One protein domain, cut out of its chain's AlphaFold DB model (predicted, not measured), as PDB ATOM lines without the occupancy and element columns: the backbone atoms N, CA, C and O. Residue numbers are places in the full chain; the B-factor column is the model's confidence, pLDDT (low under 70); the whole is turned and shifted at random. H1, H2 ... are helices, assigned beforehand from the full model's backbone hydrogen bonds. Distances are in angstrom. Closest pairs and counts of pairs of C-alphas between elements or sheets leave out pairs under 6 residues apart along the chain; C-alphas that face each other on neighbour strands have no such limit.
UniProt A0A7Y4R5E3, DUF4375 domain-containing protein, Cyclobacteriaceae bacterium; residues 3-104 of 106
ATOM      1  N   VAL A   3     167.439 142.305 293.582       65.31
ATOM      2  CA  VAL A   3     167.203 140.995 294.219       65.31
ATOM      3  C   VAL A   3     167.715 140.955 295.671       65.31
ATOM      4  O   VAL A   3     167.144 140.269 296.510       65.31
ATOM      5  N   ASN A   4     168.734 141.748 296.026       69.50
ATOM      6  CA  ASN A   4     169.197 141.848 297.418       69.50
ATOM      7  C   ASN A   4     168.203 142.599 298.320       69.50
ATOM      8  O   ASN A   4     168.254 142.419 299.534       69.50
ATOM      9  N   ASN A   5     167.340 143.438 297.741       71.25
ATOM     10  CA  ASN A   5     166.411 144.294 298.474       71.25
ATOM     11  C   ASN A   5     165.083 143.576 298.775       71.25
ATOM     12  O   ASN A   5     164.466 143.879 299.792       71.25
ATOM     13  N   GLY A   6     164.681 142.603 297.945       74.81
ATOM     14  CA  GLY A   6     163.447 141.831 298.151       74.81
ATOM     15  C   GLY A   6     163.243 140.652 297.195       74.81
ATOM     16  O   GLY A   6     162.112 140.277 296.908       74.81
ATOM     17  N   GLY A   7     164.316 140.064 296.667       90.00
ATOM     18  CA  GLY A   7     164.224 138.900 295.785       90.00
ATOM     19  C   GLY A   7     163.773 139.210 294.352       90.00
ATOM     20  O   GLY A   7     163.659 140.363 293.925       90.00
ATOM     21  N   PHE A   8     163.538 138.153 293.579       94.56
ATOM     22  CA  PHE A   8     163.097 138.222 292.190       94.56
ATOM     23  C   PHE A   8     161.695 138.803 292.054       94.56
ATOM     24  O   PHE A   8     161.434 139.505 291.083       94.56
ATOM     25  N   ASN A   9     160.807 138.579 293.027       93.00
ATOM     26  CA  ASN A   9     159.475 139.182 292.997       93.00
ATOM     27  C   ASN A   9     159.559 140.719 292.988       93.00
ATOM     28  O   ASN A   9     159.002 141.360 292.099       93.00
ATOM     29  N   GLN A  10     160.349 141.313 293.893       93.25
ATOM     30  CA  GLN A  10     160.594 142.757 293.872       93.25
ATOM     31  C   GLN A  10     161.238 143.222 292.559       93.25
ATOM     32  O   GLN A  10     160.868 144.272 292.035       93.25
ATOM     33  N   TYR A  11     162.193 142.458 292.019       94.50
ATOM     34  CA  TYR A  11     162.821 142.793 290.739       94.50
ATOM     35  C   TYR A  11     161.781 142.918 289.616       94.50
ATOM     36  O   TYR A  11     161.726 143.962 288.966       94.50
ATOM     37  N   TYR A  12     160.927 141.908 289.427       94.94
ATOM     38  CA  TYR A  12     159.917 141.927 288.366       94.94
ATOM     39  C   TYR A  12     158.781 142.915 288.638       94.94
ATOM     40  O   TYR A  12     158.265 143.506 287.696       94.94
ATOM     41  N   TYR A  13     158.420 143.154 289.901       92.69
ATOM     42  CA  TYR A  13     157.473 144.213 290.251       92.69
ATOM     43  C   TYR A  13     157.981 145.598 289.813       92.69
ATOM     44  O   TYR A  13     157.222 146.395 289.270       92.69
ATOM     45  N   ASN A  14     159.278 145.869 290.001       90.38
ATOM     46  CA  ASN A  14     159.876 147.167 289.681       90.38
ATOM     47  C   ASN A  14     160.227 147.335 288.197       90.38
ATOM     48  O   ASN A  14     160.126 148.438 287.669       90.38
ATOM     49  N   GLN A  15     160.725 146.276 287.557       88.94
ATOM     50  CA  GLN A  15     161.359 146.350 286.233       88.94
ATOM     51  C   GLN A  15     160.563 145.625 285.142       88.94
ATOM     52  O   GLN A  15     160.895 145.732 283.962       88.94
ATOM     53  N   GLY A  16     159.548 144.839 285.515       88.38
ATOM     54  CA  GLY A  16     158.935 143.880 284.603       88.38
ATOM     55  C   GLY A  16     159.982 142.947 283.985       88.38
ATOM     56  O   GLY A  16     160.949 142.553 284.633       88.38
ATOM     57  N   ASP A  17     159.794 142.618 282.707       91.44
ATOM     58  CA  ASP A  17     160.711 141.776 281.921       91.44
ATOM     59  C   ASP A  17     161.687 142.589 281.044       91.44
ATOM     60  O   ASP A  17     162.507 142.013 280.333       91.44
ATOM     61  N   GLU A  18     161.615 143.926 281.070       93.56
ATOM     62  CA  GLU A  18     162.294 144.799 280.095       93.56
ATOM     63  C   GLU A  18     163.819 144.615 280.094       93.56
ATOM     64  O   GLU A  18     164.447 144.519 279.040       93.56
ATOM     65  N   PHE A  19     164.416 144.505 281.282       92.62
ATOM     66  CA  PHE A  19     165.868 144.385 281.457       92.62
ATOM     67  C   PHE A  19     166.318 142.983 281.876       92.62
ATOM     68  O   PHE A  19     167.475 142.791 282.261       92.62
ATOM     69  N   ALA A  20     165.423 141.999 281.815       94.31
ATOM     70  CA  ALA A  20     165.641 140.681 282.393       94.31
ATOM     71  C   ALA A  20     166.776 139.915 281.694       94.31
ATOM     72  O   ALA A  20     167.647 139.342 282.355       94.31
ATOM     73  N   ASP A  21     166.821 139.942 280.360       96.56
ATOM     74  CA  ASP A  21     167.897 139.289 279.600       96.56
ATOM     75  C   ASP A  21     169.211 140.081 279.689       96.56
ATOM     76  O   ASP A  21     170.287 139.494 279.817       96.56
ATOM     77  N   LEU A  22     169.135 141.416 279.751       95.56
ATOM     78  CA  LEU A  22     170.313 142.259 279.962       95.56
ATOM     79  C   LEU A  22     170.967 141.989 281.327       95.56
ATOM     80  O   LEU A  22     172.194 141.982 281.437       95.56
ATOM     81  N   ALA A  23     170.171 141.722 282.367       94.25
ATOM     82  CA  ALA A  23     170.681 141.336 283.678       94.25
ATOM     83  C   ALA A  23     171.463 140.011 283.617       94.25
ATOM     84  O   ALA A  23     172.545 139.904 284.203       94.25
ATOM     85  N   VAL A  24     170.967 139.024 282.862       97.06
ATOM     86  CA  VAL A  24     171.673 137.756 282.616       97.06
ATOM     87  C   VAL A  24     173.006 138.003 281.909       97.06
ATOM     88  O   VAL A  24     174.035 137.459 282.322       97.06
ATOM     89  N   ASP A  25     173.016 138.838 280.874       96.56
ATOM     90  CA  ASP A  25     174.232 139.137 280.114       96.56
ATOM     91  C   ASP A  25     175.261 139.912 280.941       96.56
ATOM     92  O   ASP A  25     176.452 139.593 280.900       96.56
ATOM     93  N   GLY A  26     174.817 140.850 281.780       94.50
ATOM     94  CA  GLY A  26     175.674 141.536 282.745       94.50
ATOM     95  C   GLY A  26     176.337 140.566 283.729       94.50
ATOM     96  O   GLY A  26     177.548 140.636 283.949       94.50
ATOM     97  N   LEU A  27     175.577 139.606 284.266       95.75
ATOM     98  CA  LEU A  27     176.103 138.566 285.159       95.75
ATOM     99  C   LEU A  27     177.128 137.670 284.451       95.75
ATOM    100  O   LEU A  27     178.185 137.375 285.013       95.75
ATOM    101  N   LYS A  28     176.869 137.278 283.198       96.50
ATOM    102  CA  LYS A  28     177.842 136.531 282.385       96.50
ATOM    103  C   LYS A  28     179.115 137.341 282.148       96.50
ATOM    104  O   LYS A  28     180.206 136.788 282.287       96.50
ATOM    105  N   ALA A  29     178.991 138.632 281.836       94.62
ATOM    106  CA  ALA A  29     180.123 139.509 281.549       94.62
ATOM    107  C   ALA A  29     181.087 139.628 282.740       94.62
ATOM    108  O   ALA A  29     182.303 139.581 282.552       94.62
ATOM    109  N   ILE A  30     180.562 139.697 283.968       94.38
ATOM    110  CA  ILE A  30     181.384 139.735 285.191       94.38
ATOM    111  C   ILE A  30     181.837 138.343 285.671       94.38
ATOM    112  O   ILE A  30     182.481 138.228 286.710       94.38
ATOM    113  N   GLY A  31     181.516 137.276 284.933       94.19
ATOM    114  CA  GLY A  31     181.895 135.901 285.267       94.19
ATOM    115  C   GLY A  31     181.004 135.214 286.308       94.19
ATOM    116  O   GLY A  31     181.295 134.082 286.691       94.19
ATOM    117  N   ALA A  32     179.897 135.835 286.717       95.75
ATOM    118  CA  ALA A  32     178.951 135.329 287.710       95.75
ATOM    119  C   ALA A  32     178.004 134.264 287.120       95.75
ATOM    120  O   ALA A  32     176.782 134.415 287.106       95.75
ATOM    121  N   LYS A  33     178.564 133.164 286.601       95.88
ATOM    122  CA  LYS A  33     177.828 132.151 285.817       95.88
ATOM    123  C   LYS A  33     176.647 131.533 286.567       95.88
ATOM    124  O   LYS A  33     175.592 131.335 285.974       95.88
ATOM    125  N   ARG A  34     176.810 131.245 287.862       96.19
ATOM    126  CA  ARG A  34     175.758 130.637 288.697       96.19
ATOM    127  C   ARG A  34     174.592 131.596 288.920       96.19
ATOM    128  O   ARG A  34     173.442 131.189 288.846       96.19
ATOM    129  N   PHE A  35     174.888 132.879 289.113       96.06
ATOM    130  CA  PHE A  35     173.856 133.908 289.186       96.06
ATOM    131  C   PHE A  35     173.164 134.113 287.839       96.06
ATOM    132  O   PHE A  35     171.953 134.290 287.812       96.06
ATOM    133  N   ALA A  36     173.905 134.068 286.729       97.12
ATOM    134  CA  ALA A  36     173.324 134.180 285.392       97.12
ATOM    135  C   ALA A  36     172.354 133.027 285.088       97.12
ATOM    136  O   ALA A  36     171.284 133.261 284.530       97.12
ATOM    137  N   ASP A  37     172.698 131.797 285.476       97.94
ATOM    138  CA  ASP A  37     171.797 130.642 285.387       97.94
ATOM    139  C   ASP A  37     170.531 130.843 286.233       97.94
ATOM    140  O   ASP A  37     169.413 130.667 285.749       97.94
ATOM    141  N   LEU A  38     170.704 131.291 287.475       97.25
ATOM    142  CA  LEU A  38     169.604 131.534 288.400       97.25
ATOM    143  C   LEU A  38     168.650 132.622 287.875       97.25
ATOM    144  O   LEU A  38     167.439 132.414 287.841       97.25
ATOM    145  N   ALA A  39     169.186 133.737 287.368       97.19
ATOM    146  CA  ALA A  39     168.408 134.790 286.718       97.19
ATOM    147  C   ALA A  39     167.711 134.292 285.439       97.19
ATOM    148  O   ALA A  39     166.553 134.613 285.202       97.19
ATOM    149  N   THR A  40     168.365 133.436 284.648       98.31
ATOM    150  CA  THR A  40     167.748 132.825 283.456       98.31
ATOM    151  C   THR A  40     166.530 131.975 283.834       98.31
ATOM    152  O   THR A  40     165.479 132.064 283.194       98.31
ATOM    153  N   ARG A  41     166.640 131.169 284.900       98.31
ATOM    154  CA  ARG A  41     165.522 130.376 285.434       98.31
ATOM    155  C   ARG A  41     164.401 131.264 285.973       98.31
ATOM    156  O   ARG A  41     163.236 130.973 285.703       98.31
ATOM    157  N   ALA A  42     164.740 132.350 286.668       97.81
ATOM    158  CA  ALA A  42     163.764 133.326 287.144       97.81
ATOM    159  C   ALA A  42     163.000 133.967 285.976       97.81
ATOM    160  O   ALA A  42     161.771 133.965 285.995       97.81
ATOM    161  N   ASN A  43     163.698 134.399 284.916       97.94
ATOM    162  CA  ASN A  43     163.077 135.004 283.731       97.94
ATOM    163  C   ASN A  43     162.107 134.027 283.067       97.94
ATOM    164  O   ASN A  43     160.989 134.394 282.712       97.94
ATOM    165  N   LYS A  44     162.514 132.758 282.931       98.31
ATOM    166  CA  LYS A  44     161.655 131.706 282.382       98.31
ATOM    167  C   LYS A  44     160.382 131.533 283.213       98.31
ATOM    168  O   LYS A  44     159.291 131.553 282.651       98.31
ATOM    169  N   ILE A  45     160.513 131.398 284.534       98.00
ATOM    170  CA  ILE A  45     159.366 131.255 285.442       98.00
ATOM    171  C   ILE A  45     158.461 132.483 285.366       98.00
ATOM    172  O   ILE A  45     157.245 132.325 285.281       98.00
ATOM    173  N   PHE A  46     159.036 133.686 285.355       97.25
ATOM    174  CA  PHE A  46     158.277 134.922 285.240       97.25
ATOM    175  C   PHE A  46     157.473 134.962 283.942       97.25
ATOM    176  O   PHE A  46     156.261 135.124 283.986       97.25
ATOM    177  N   ARG A  47     158.101 134.713 282.792       97.25
ATOM    178  CA  ARG A  47     157.422 134.712 281.486       97.25
ATOM    179  C   ARG A  47     156.318 133.655 281.392       97.25
ATOM    180  O   ARG A  47     155.255 133.930 280.847       97.25
ATOM    181  N   GLU A  48     156.542 132.463 281.948       97.88
ATOM    182  CA  GLU A  48     155.567 131.361 281.925       97.88
ATOM    183  C   GLU A  48     154.418 131.544 282.926       97.88
ATOM    184  O   GLU A  48     153.302 131.088 282.681       97.88
ATOM    185  N   GLN A  49     154.678 132.190 284.065       97.00
ATOM    186  CA  GLN A  49     153.744 132.276 285.192       97.00
ATOM    187  C   GLN A  49     153.431 133.718 285.603       97.00
ATOM    188  O   GLN A  49     152.947 133.933 286.712       97.00
ATOM    189  N   ASN A  50     153.643 134.696 284.714       95.50
ATOM    190  CA  ASN A  50     153.502 136.127 285.001       95.50
ATOM    191  C   ASN A  50     152.168 136.430 285.687       95.50
ATOM    192  O   ASN A  50     152.134 136.965 286.785       95.50
ATOM    193  N   LYS A  51     151.066 135.940 285.103       94.81
ATOM    194  CA  LYS A  51     149.723 136.123 285.661       94.81
ATOM    195  C   LYS A  51     149.611 135.644 287.110       94.81
ATOM    196  O   LYS A  51     148.905 136.279 287.871       94.81
ATOM    197  N   LYS A  52     150.258 134.534 287.478       94.94
ATOM    198  CA  LYS A  52     150.252 134.004 288.851       94.94
ATOM    199  C   LYS A  52     151.137 134.837 289.780       94.94
ATOM    200  O   LYS A  52     150.821 134.959 290.949       94.94
ATOM    201  N   ILE A  53     152.251 135.365 289.281       95.00
ATOM    202  CA  ILE A  53     153.186 136.179 290.069       95.00
ATOM    203  C   ILE A  53     152.594 137.564 290.353       95.00
ATOM    204  O   ILE A  53     152.797 138.114 291.431       95.00
ATOM    205  N   THR A  54     151.831 138.112 289.406       94.62
ATOM    206  CA  THR A  54     151.285 139.468 289.488       94.62
ATOM    207  C   THR A  54     149.805 139.516 289.870       94.62
ATOM    208  O   THR A  54     149.241 140.604 289.907       94.62
ATOM    209  N   ASP A  55     149.135 138.387 290.144       95.00
ATOM    210  CA  ASP A  55     147.676 138.359 290.375       95.00
ATOM    211  C   ASP A  55     147.237 139.177 291.597       95.00
ATOM    212  O   ASP A  55     146.125 139.702 291.615       95.00
ATOM    213  N   LYS A  56     148.101 139.273 292.613       94.31
ATOM    214  CA  LYS A  56     147.884 140.083 293.820       94.31
ATOM    215  C   LYS A  56     148.416 141.504 293.703       94.31
ATOM    216  O   LYS A  56     148.155 142.310 294.586       94.31
ATOM    217  N   GLN A  57     149.159 141.834 292.650       93.75
ATOM    218  CA  GLN A  57     149.795 143.142 292.501       93.75
ATOM    219  C   GLN A  57     148.781 144.169 291.981       93.75
ATOM    220  O   GLN A  57     148.711 144.467 290.794       93.75
ATOM    221  N   ASP A  58     147.986 144.722 292.895       93.00
ATOM    222  CA  ASP A  58     146.964 145.744 292.622       93.00
ATOM    223  C   ASP A  58     147.480 147.191 292.776       93.00
ATOM    224  O   ASP A  58     146.709 148.148 292.721       93.00
ATOM    225  N   GLY A  59     148.790 147.353 292.979       91.62
ATOM    226  CA  GLY A  59     149.444 148.633 293.259       91.62
ATOM    227  C   GLY A  59     149.444 149.029 294.740       91.62
ATOM    228  O   GLY A  59     150.060 150.032 295.098       91.62
ATOM    229  N   SER A  60     148.802 148.252 295.617       95.88
ATOM    230  CA  SER A  60     148.863 148.455 297.064       95.88
ATOM    231  C   SER A  60     150.046 147.716 297.699       95.88
ATOM    232  O   SER A  60     150.539 146.700 297.203       95.88
ATOM    233  N   MET A  61     150.478 148.193 298.869       93.75
ATOM    234  CA  MET A  61     151.504 147.509 299.664       93.75
ATOM    235  C   MET A  61     151.035 146.131 300.158       93.75
ATOM    236  O   MET A  61     151.848 145.212 300.302       93.75
ATOM    237  N   GLN A  62     149.731 145.975 300.412       96.12
ATOM    238  CA  GLN A  62     149.152 144.695 300.809       96.12
ATOM    239  C   GLN A  62     149.219 143.697 299.651       96.12
ATOM    240  O   GLN A  62     149.755 142.609 299.833       96.12
ATOM    241  N   GLY A  63     148.767 144.092 298.461       96.06
ATOM    242  CA  GLY A  63     148.834 143.267 297.258       96.06
ATOM    243  C   GLY A  63     150.265 142.860 296.901       96.06
ATOM    244  O   GLY A  63     150.545 141.690 296.630       96.06
ATOM    245  N   PHE A  64     151.217 143.793 297.017       93.94
ATOM    246  CA  PHE A  64     152.641 143.483 296.876       93.94
ATOM    247  C   PHE A  64     153.111 142.436 297.898       93.94
ATOM    248  O   PHE A  64     153.735 141.447 297.518       93.94
ATOM    249  N   SER A  65     152.773 142.598 299.179       94.69
ATOM    250  CA  SER A  65     153.130 141.628 300.227       94.69
ATOM    251  C   SER A  65     152.500 140.251 299.977       94.69
ATOM    252  O   SER A  65     153.157 139.225 300.140       94.69
ATOM    253  N   GLU A  66     151.244 140.215 299.530       96.25
ATOM    254  CA  GLU A  66     150.528 138.984 299.191       96.25
ATOM    255  C   GLU A  66     151.109 138.279 297.961       96.25
ATOM    256  O   GLU A  66     151.077 137.053 297.912       96.25
ATOM    257  N   SER A  67     151.712 139.010 297.018       95.06
ATOM    258  CA  SER A  67     152.339 138.422 295.823       95.06
ATOM    259  C   SER A  67     153.522 137.493 296.134       95.06
ATOM    260  O   SER A  67     153.903 136.674 295.303       95.06
ATOM    261  N   TYR A  68     154.097 137.567 297.342       94.19
ATOM    262  CA  TYR A  68     155.111 136.610 297.798       94.19
ATOM    263  C   TYR A  68     154.515 135.268 298.213       94.19
ATOM    264  O   TYR A  68     155.218 134.254 298.223       94.19
ATOM    265  N   LYS A  69     153.235 135.225 298.582       94.19
ATOM    266  CA  LYS A  69     152.603 134.002 299.067       94.19
ATOM    267  C   LYS A  69     152.503 132.992 297.924       94.19
ATOM    268  O   LYS A  69     151.907 133.267 296.891       94.19
ATOM    269  N   ASP A  70     153.110 131.822 298.119       90.81
ATOM    270  CA  ASP A  70     153.137 130.724 297.140       90.81
ATOM    271  C   ASP A  70     153.712 131.111 295.759       90.81
ATOM    272  O   ASP A  70     153.444 130.450 294.743       90.81
ATOM    273  N   SER A  71     154.533 132.170 295.722       94.50
ATOM    274  CA  SER A  71     155.213 132.611 294.508       94.50
ATOM    275  C   SER A  71     156.196 131.539 294.027       94.50
ATOM    276  O   SER A  71     157.016 131.057 294.818       94.50
ATOM    277  N   PRO A  72     156.181 131.186 292.727       94.62
ATOM    278  CA  PRO A  72     157.130 130.228 292.160       94.62
ATOM    279  C   PRO A  72     158.582 130.737 292.179       94.62
ATOM    280  O   PRO A  72     159.500 129.970 291.901       94.62
ATOM    281  N   LEU A  73     158.805 132.016 292.507       96.31
ATOM    282  CA  LEU A  73     160.131 132.626 292.604       96.31
ATOM    283  C   LEU A  73     160.799 132.416 293.974       96.31
ATOM    284  O   LEU A  73     162.021 132.508 294.069       96.31
ATOM    285  N   ASN A  74     160.035 132.059 295.013       94.62
ATOM    286  CA  ASN A  74     160.530 131.997 296.395       94.62
ATOM    287  C   ASN A  74     161.700 131.019 296.591       94.62
ATOM    288  O   ASN A  74     162.567 131.236 297.439       94.62
ATOM    289  N   ASP A  75     161.736 129.918 295.839       95.62
ATOM    290  CA  ASP A  75     162.837 128.956 295.940       95.62
ATOM    291  C   ASP A  75     164.111 129.465 295.255       95.62
ATOM    292  O   ASP A  75     165.211 129.227 295.759       95.62
ATOM    293  N   LEU A  76     163.972 130.248 294.180       96.56
ATOM    294  CA  LEU A  76     165.101 130.936 293.554       96.56
ATOM    295  C   LEU A  76     165.653 132.043 294.452       96.56
ATOM    296  O   LEU A  76     166.867 132.226 294.490       96.56
ATOM    297  N   ASP A  77     164.808 132.721 295.231       94.62
ATOM    298  CA  ASP A  77     165.265 133.694 296.231       94.62
ATOM    299  C   ASP A  77     166.143 133.028 297.296       94.62
ATOM    300  O   ASP A  77     167.244 133.498 297.593       94.62
ATOM    301  N   LYS A  78     165.714 131.880 297.835       94.50
ATOM    302  CA  LYS A  78     166.518 131.105 298.799       94.50
ATOM    303  C   LYS A  78     167.853 130.672 298.196       94.50
ATOM    304  O   LYS A  78     168.893 130.799 298.848       94.50
ATOM    305  N   GLU A  79     167.833 130.162 296.966       95.88
ATOM    306  CA  GLU A  79     169.047 129.765 296.252       95.88
ATOM    307  C   GLU A  79     169.979 130.966 296.048       95.88
ATOM    308  O   GLU A  79     171.174 130.870 296.332       95.88
ATOM    309  N   PHE A  80     169.428 132.113 295.654       94.69
ATOM    310  CA  PHE A  80     170.167 133.350 295.463       94.69
ATOM    311  C   PHE A  80     170.846 133.811 296.754       94.69
ATOM    312  O   PHE A  80     172.043 134.095 296.743       94.69
ATOM    313  N   TYR A  81     170.134 133.832 297.885       92.06
ATOM    314  CA  TYR A  81     170.719 134.224 299.172       92.06
ATOM    315  C   TYR A  81     171.840 133.280 299.618       92.06
ATOM    316  O   TYR A  81     172.862 133.734 300.138       92.06
ATOM    317  N   ASN A  82     171.679 131.973 299.407       94.12
ATOM    318  CA  ASN A  82     172.725 130.998 299.713       94.12
ATOM    319  C   ASN A  82     173.944 131.178 298.805       94.12
ATOM    320  O   ASN A  82     175.081 131.152 299.280       94.12
ATOM    321  N   LEU A  83     173.710 131.412 297.514       93.56
ATOM    322  CA  LEU A  83     174.760 131.674 296.543       93.56
ATOM    323  C   LEU A  83     175.517 132.966 296.872       93.56
ATOM    324  O   LEU A  83     176.742 132.961 296.890       93.56
ATOM    325  N   TYR A  84     174.809 134.041 297.220       90.62
ATOM    326  CA  TYR A  84     175.397 135.336 297.568       90.62
ATOM    327  C   TYR A  84     176.283 135.286 298.814       90.62
ATOM    328  O   TYR A  84     177.317 135.951 298.855       90.62
ATOM    329  N   LYS A  85     175.930 134.462 299.808       90.50
ATOM    330  CA  LYS A  85     176.787 134.221 300.979       90.50
ATOM    331  C   LYS A  85     178.105 133.534 300.608       90.50
ATOM    332  O   LYS A  85     179.128 133.833 301.215       90.50
ATOM    333  N   ALA A  86     178.082 132.618 299.641       90.31
ATOM    334  CA  ALA A  86     179.265 131.877 299.205       90.31
ATOM    335  C   ALA A  86     180.118 132.653 298.184       90.31
ATOM    336  O   ALA A  86     181.339 132.531 298.175       90.31
ATOM    337  N   GLU A  87     179.476 133.442 297.325       87.94
ATOM    338  CA  GLU A  87     180.089 134.127 296.188       87.94
ATOM    339  C   GLU A  87     179.537 135.561 296.082       87.94
ATOM    340  O   GLU A  87     178.636 135.835 295.284       87.94
ATOM    341  N   PRO A  88     180.040 136.511 296.893       87.19
ATOM    342  CA  PRO A  88     179.549 137.882 296.854       87.19
ATOM    343  C   PRO A  88     179.846 138.538 295.503       87.19
ATOM    344  O   PRO A  88     181.006 138.745 295.135       87.19
ATOM    345  N   LEU A  89     178.793 138.947 294.787       88.88
ATOM    346  CA  LEU A  89     178.906 139.594 293.470       88.88
ATOM    347  C   LEU A  89     179.802 140.836 293.476       88.88
ATOM    348  O   LEU A  89     180.413 141.152 292.460       88.88
ATOM    349  N   THR A  90     179.916 141.525 294.614       88.19
ATOM    350  CA  THR A  90     180.786 142.696 294.774       88.19
ATOM    351  C   THR A  90     182.230 142.388 294.380       88.19
ATOM    352  O   THR A  90     182.853 143.193 293.689       88.19
ATOM    353  N   ASN A  91     182.747 141.214 294.749       87.69
ATOM    354  CA  ASN A  91     184.123 140.830 294.432       87.69
ATOM    355  C   ASN A  91     184.305 140.647 292.918       87.69
ATOM    356  O   ASN A  91     185.242 141.193 292.340       87.69
ATOM    357  N   LEU A  92     183.359 139.966 292.267       88.81
ATOM    358  CA  LEU A  92     183.372 139.746 290.818       88.81
ATOM    359  C   LEU A  92     183.256 141.059 290.035       88.81
ATOM    360  O   LEU A  92     183.988 141.274 289.069       88.81
ATOM    361  N   THR A  93     182.386 141.970 290.475       89.06
ATOM    362  CA  THR A  93     182.230 143.293 289.859       89.06
ATOM    363  C   THR A  93     183.513 144.112 289.974       89.06
ATOM    364  O   THR A  93     183.966 144.689 288.984       89.06
ATOM    365  N   VAL A  94     184.138 144.144 291.156       90.56
ATOM    366  CA  VAL A  94     185.410 144.851 291.366       90.56
ATOM    367  C   VAL A  94     186.506 144.278 290.467       90.56
ATOM    368  O   VAL A  94     187.242 145.039 289.833       90.56
ATOM    369  N   ASP A  95     186.602 142.954 290.360       91.25
ATOM    370  CA  ASP A  95     187.582 142.301 289.492       91.25
ATOM    371  C   ASP A  95     187.337 142.600 288.011       91.25
ATOM    372  O   ASP A  95     188.287 142.872 287.271       91.25
ATOM    373  N   TYR A  96     186.077 142.614 287.573       92.56
ATOM    374  CA  TYR A  96     185.722 142.987 286.208       92.56
ATOM    375  C   TYR A  96     186.127 144.433 285.893       92.56
ATOM    376  O   TYR A  96     186.779 144.671 284.874       92.56
ATOM    377  N   VAL A  97     185.814 145.386 286.781       92.06
ATOM    378  CA  VAL A  97     186.202 146.799 286.621       92.06
ATOM    379  C   VAL A  97     187.723 146.941 286.573       92.06
ATOM    380  O   VAL A  97     188.250 147.613 285.691       92.06
ATOM    381  N   ARG A  98     188.460 146.254 287.458       91.06
ATOM    382  CA  ARG A  98     189.934 146.278 287.466       91.06
ATOM    383  C   ARG A  98     190.544 145.727 286.177       91.06
ATOM    384  O   ARG A  98     191.538 146.277 285.711       91.06
ATOM    385  N   LYS A  99     189.962 144.669 285.606       92.00
ATOM    386  CA  LYS A  99     190.407 144.074 284.331       92.00
ATOM    387  C   LYS A  99     190.028 144.919 283.114       92.00
ATOM    388  O   LYS A  99     190.695 144.834 282.092       92.00
ATOM    389  N   ASN A 100     188.987 145.743 283.224       91.31
ATOM    390  CA  ASN A 100     188.453 146.562 282.136       91.31
ATOM    391  C   ASN A 100     188.594 148.069 282.412       91.31
ATOM    392  O   ASN A 100     187.763 148.839 281.939       91.31
ATOM    393  N   LYS A 101     189.612 148.504 283.173       89.38
ATOM    394  CA  LYS A 101     189.746 149.897 283.654       89.38
ATOM    395  C   LYS A 101     189.505 150.953 282.576       89.38
ATOM    396  O   LYS A 101     188.774 151.897 282.832       89.38
ATOM    397  N   SER A 102     190.031 150.752 281.367       91.38
ATOM    398  CA  SER A 102     189.869 151.680 280.239       91.38
ATOM    399  C   SER A 102     188.417 151.933 279.810       91.38
ATOM    400  O   SER A 102     188.151 152.936 279.164       91.38
ATOM    401  N   LYS A 103     187.467 151.057 280.162       88.19
ATOM    402  CA  LYS A 103     186.026 151.272 279.930       88.19
ATOM    403  C   LYS A 103     185.364 152.139 281.008       88.19
ATOM    404  O   LYS A 103     184.214 152.527 280.846       88.19
ATOM    405  N   PHE A 104     186.056 152.382 282.120       87.31
ATOM    406  CA  PHE A 104     185.519 153.014 283.329       87.31
ATOM    407  C   PHE A 104     186.323 154.239 283.785       87.31
ATOM    408  O   PHE A 104     185.940 154.894 284.751       87.31
TER     409      PHE A 104
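This is residues 3 to 104 of the 106 residues of the protein "DUF4375 domain-containing protein" of Cyclobacteriaceae bacterium (UniProt A0A7Y4R5E3). Helices H2, H3 and H5 run nearly side by side, long H3 between the others, and H1 packs on H5 near the middle. H4 and H6 sit at opposite ends; residues 98 to 104 stick out. The 102 printed residues hold six named helices, H1 to H6 in order: all helix. The whole is only just compact, close to loose, with radius of gyration of the C-alphas 14.8 A, and spans 45 by 26 by 23 A.

H3, residues 33 to 53, is the hub, with a kink of 62 degrees near residue 47. It touches H2, residues 20 to 29, as a hairpin at a shallow tilt of 5 degrees; the closest C-alphas, of Val 24 and Ala 36, are 4.8 A apart. With residues 34 to 42 alone it touches H5, residues 74 to 86, at a shallow tilt of 18 degrees, opposite ways; the closest C-alphas, of Leu 38 and Leu 76, are 6.9 A apart. H1, residues 3 to 15, touches H5 with residues 3 to 8 alone; the closest C-alphas, of Gly 7 and Asp 77, are 5.3 A apart. H4, residues 61 to 66, is near H1, and H6, residues 89 to 99, is near H2. Every O i to N i+4 pair is within hydrogen-bond range in H2, H4, H5 and H6, but 6 of 9 in H1 and 15 of 17 in H3.

H3 runs 25.3 A from C-alpha 33 at (177.828, 132.151, 285.817); H5 is 18.9 A long. H6 ends at C-alpha 99 (190.407, 144.074, 284.331).

The printed part has no cut. Residues 3 to 4 are under pLDDT 70.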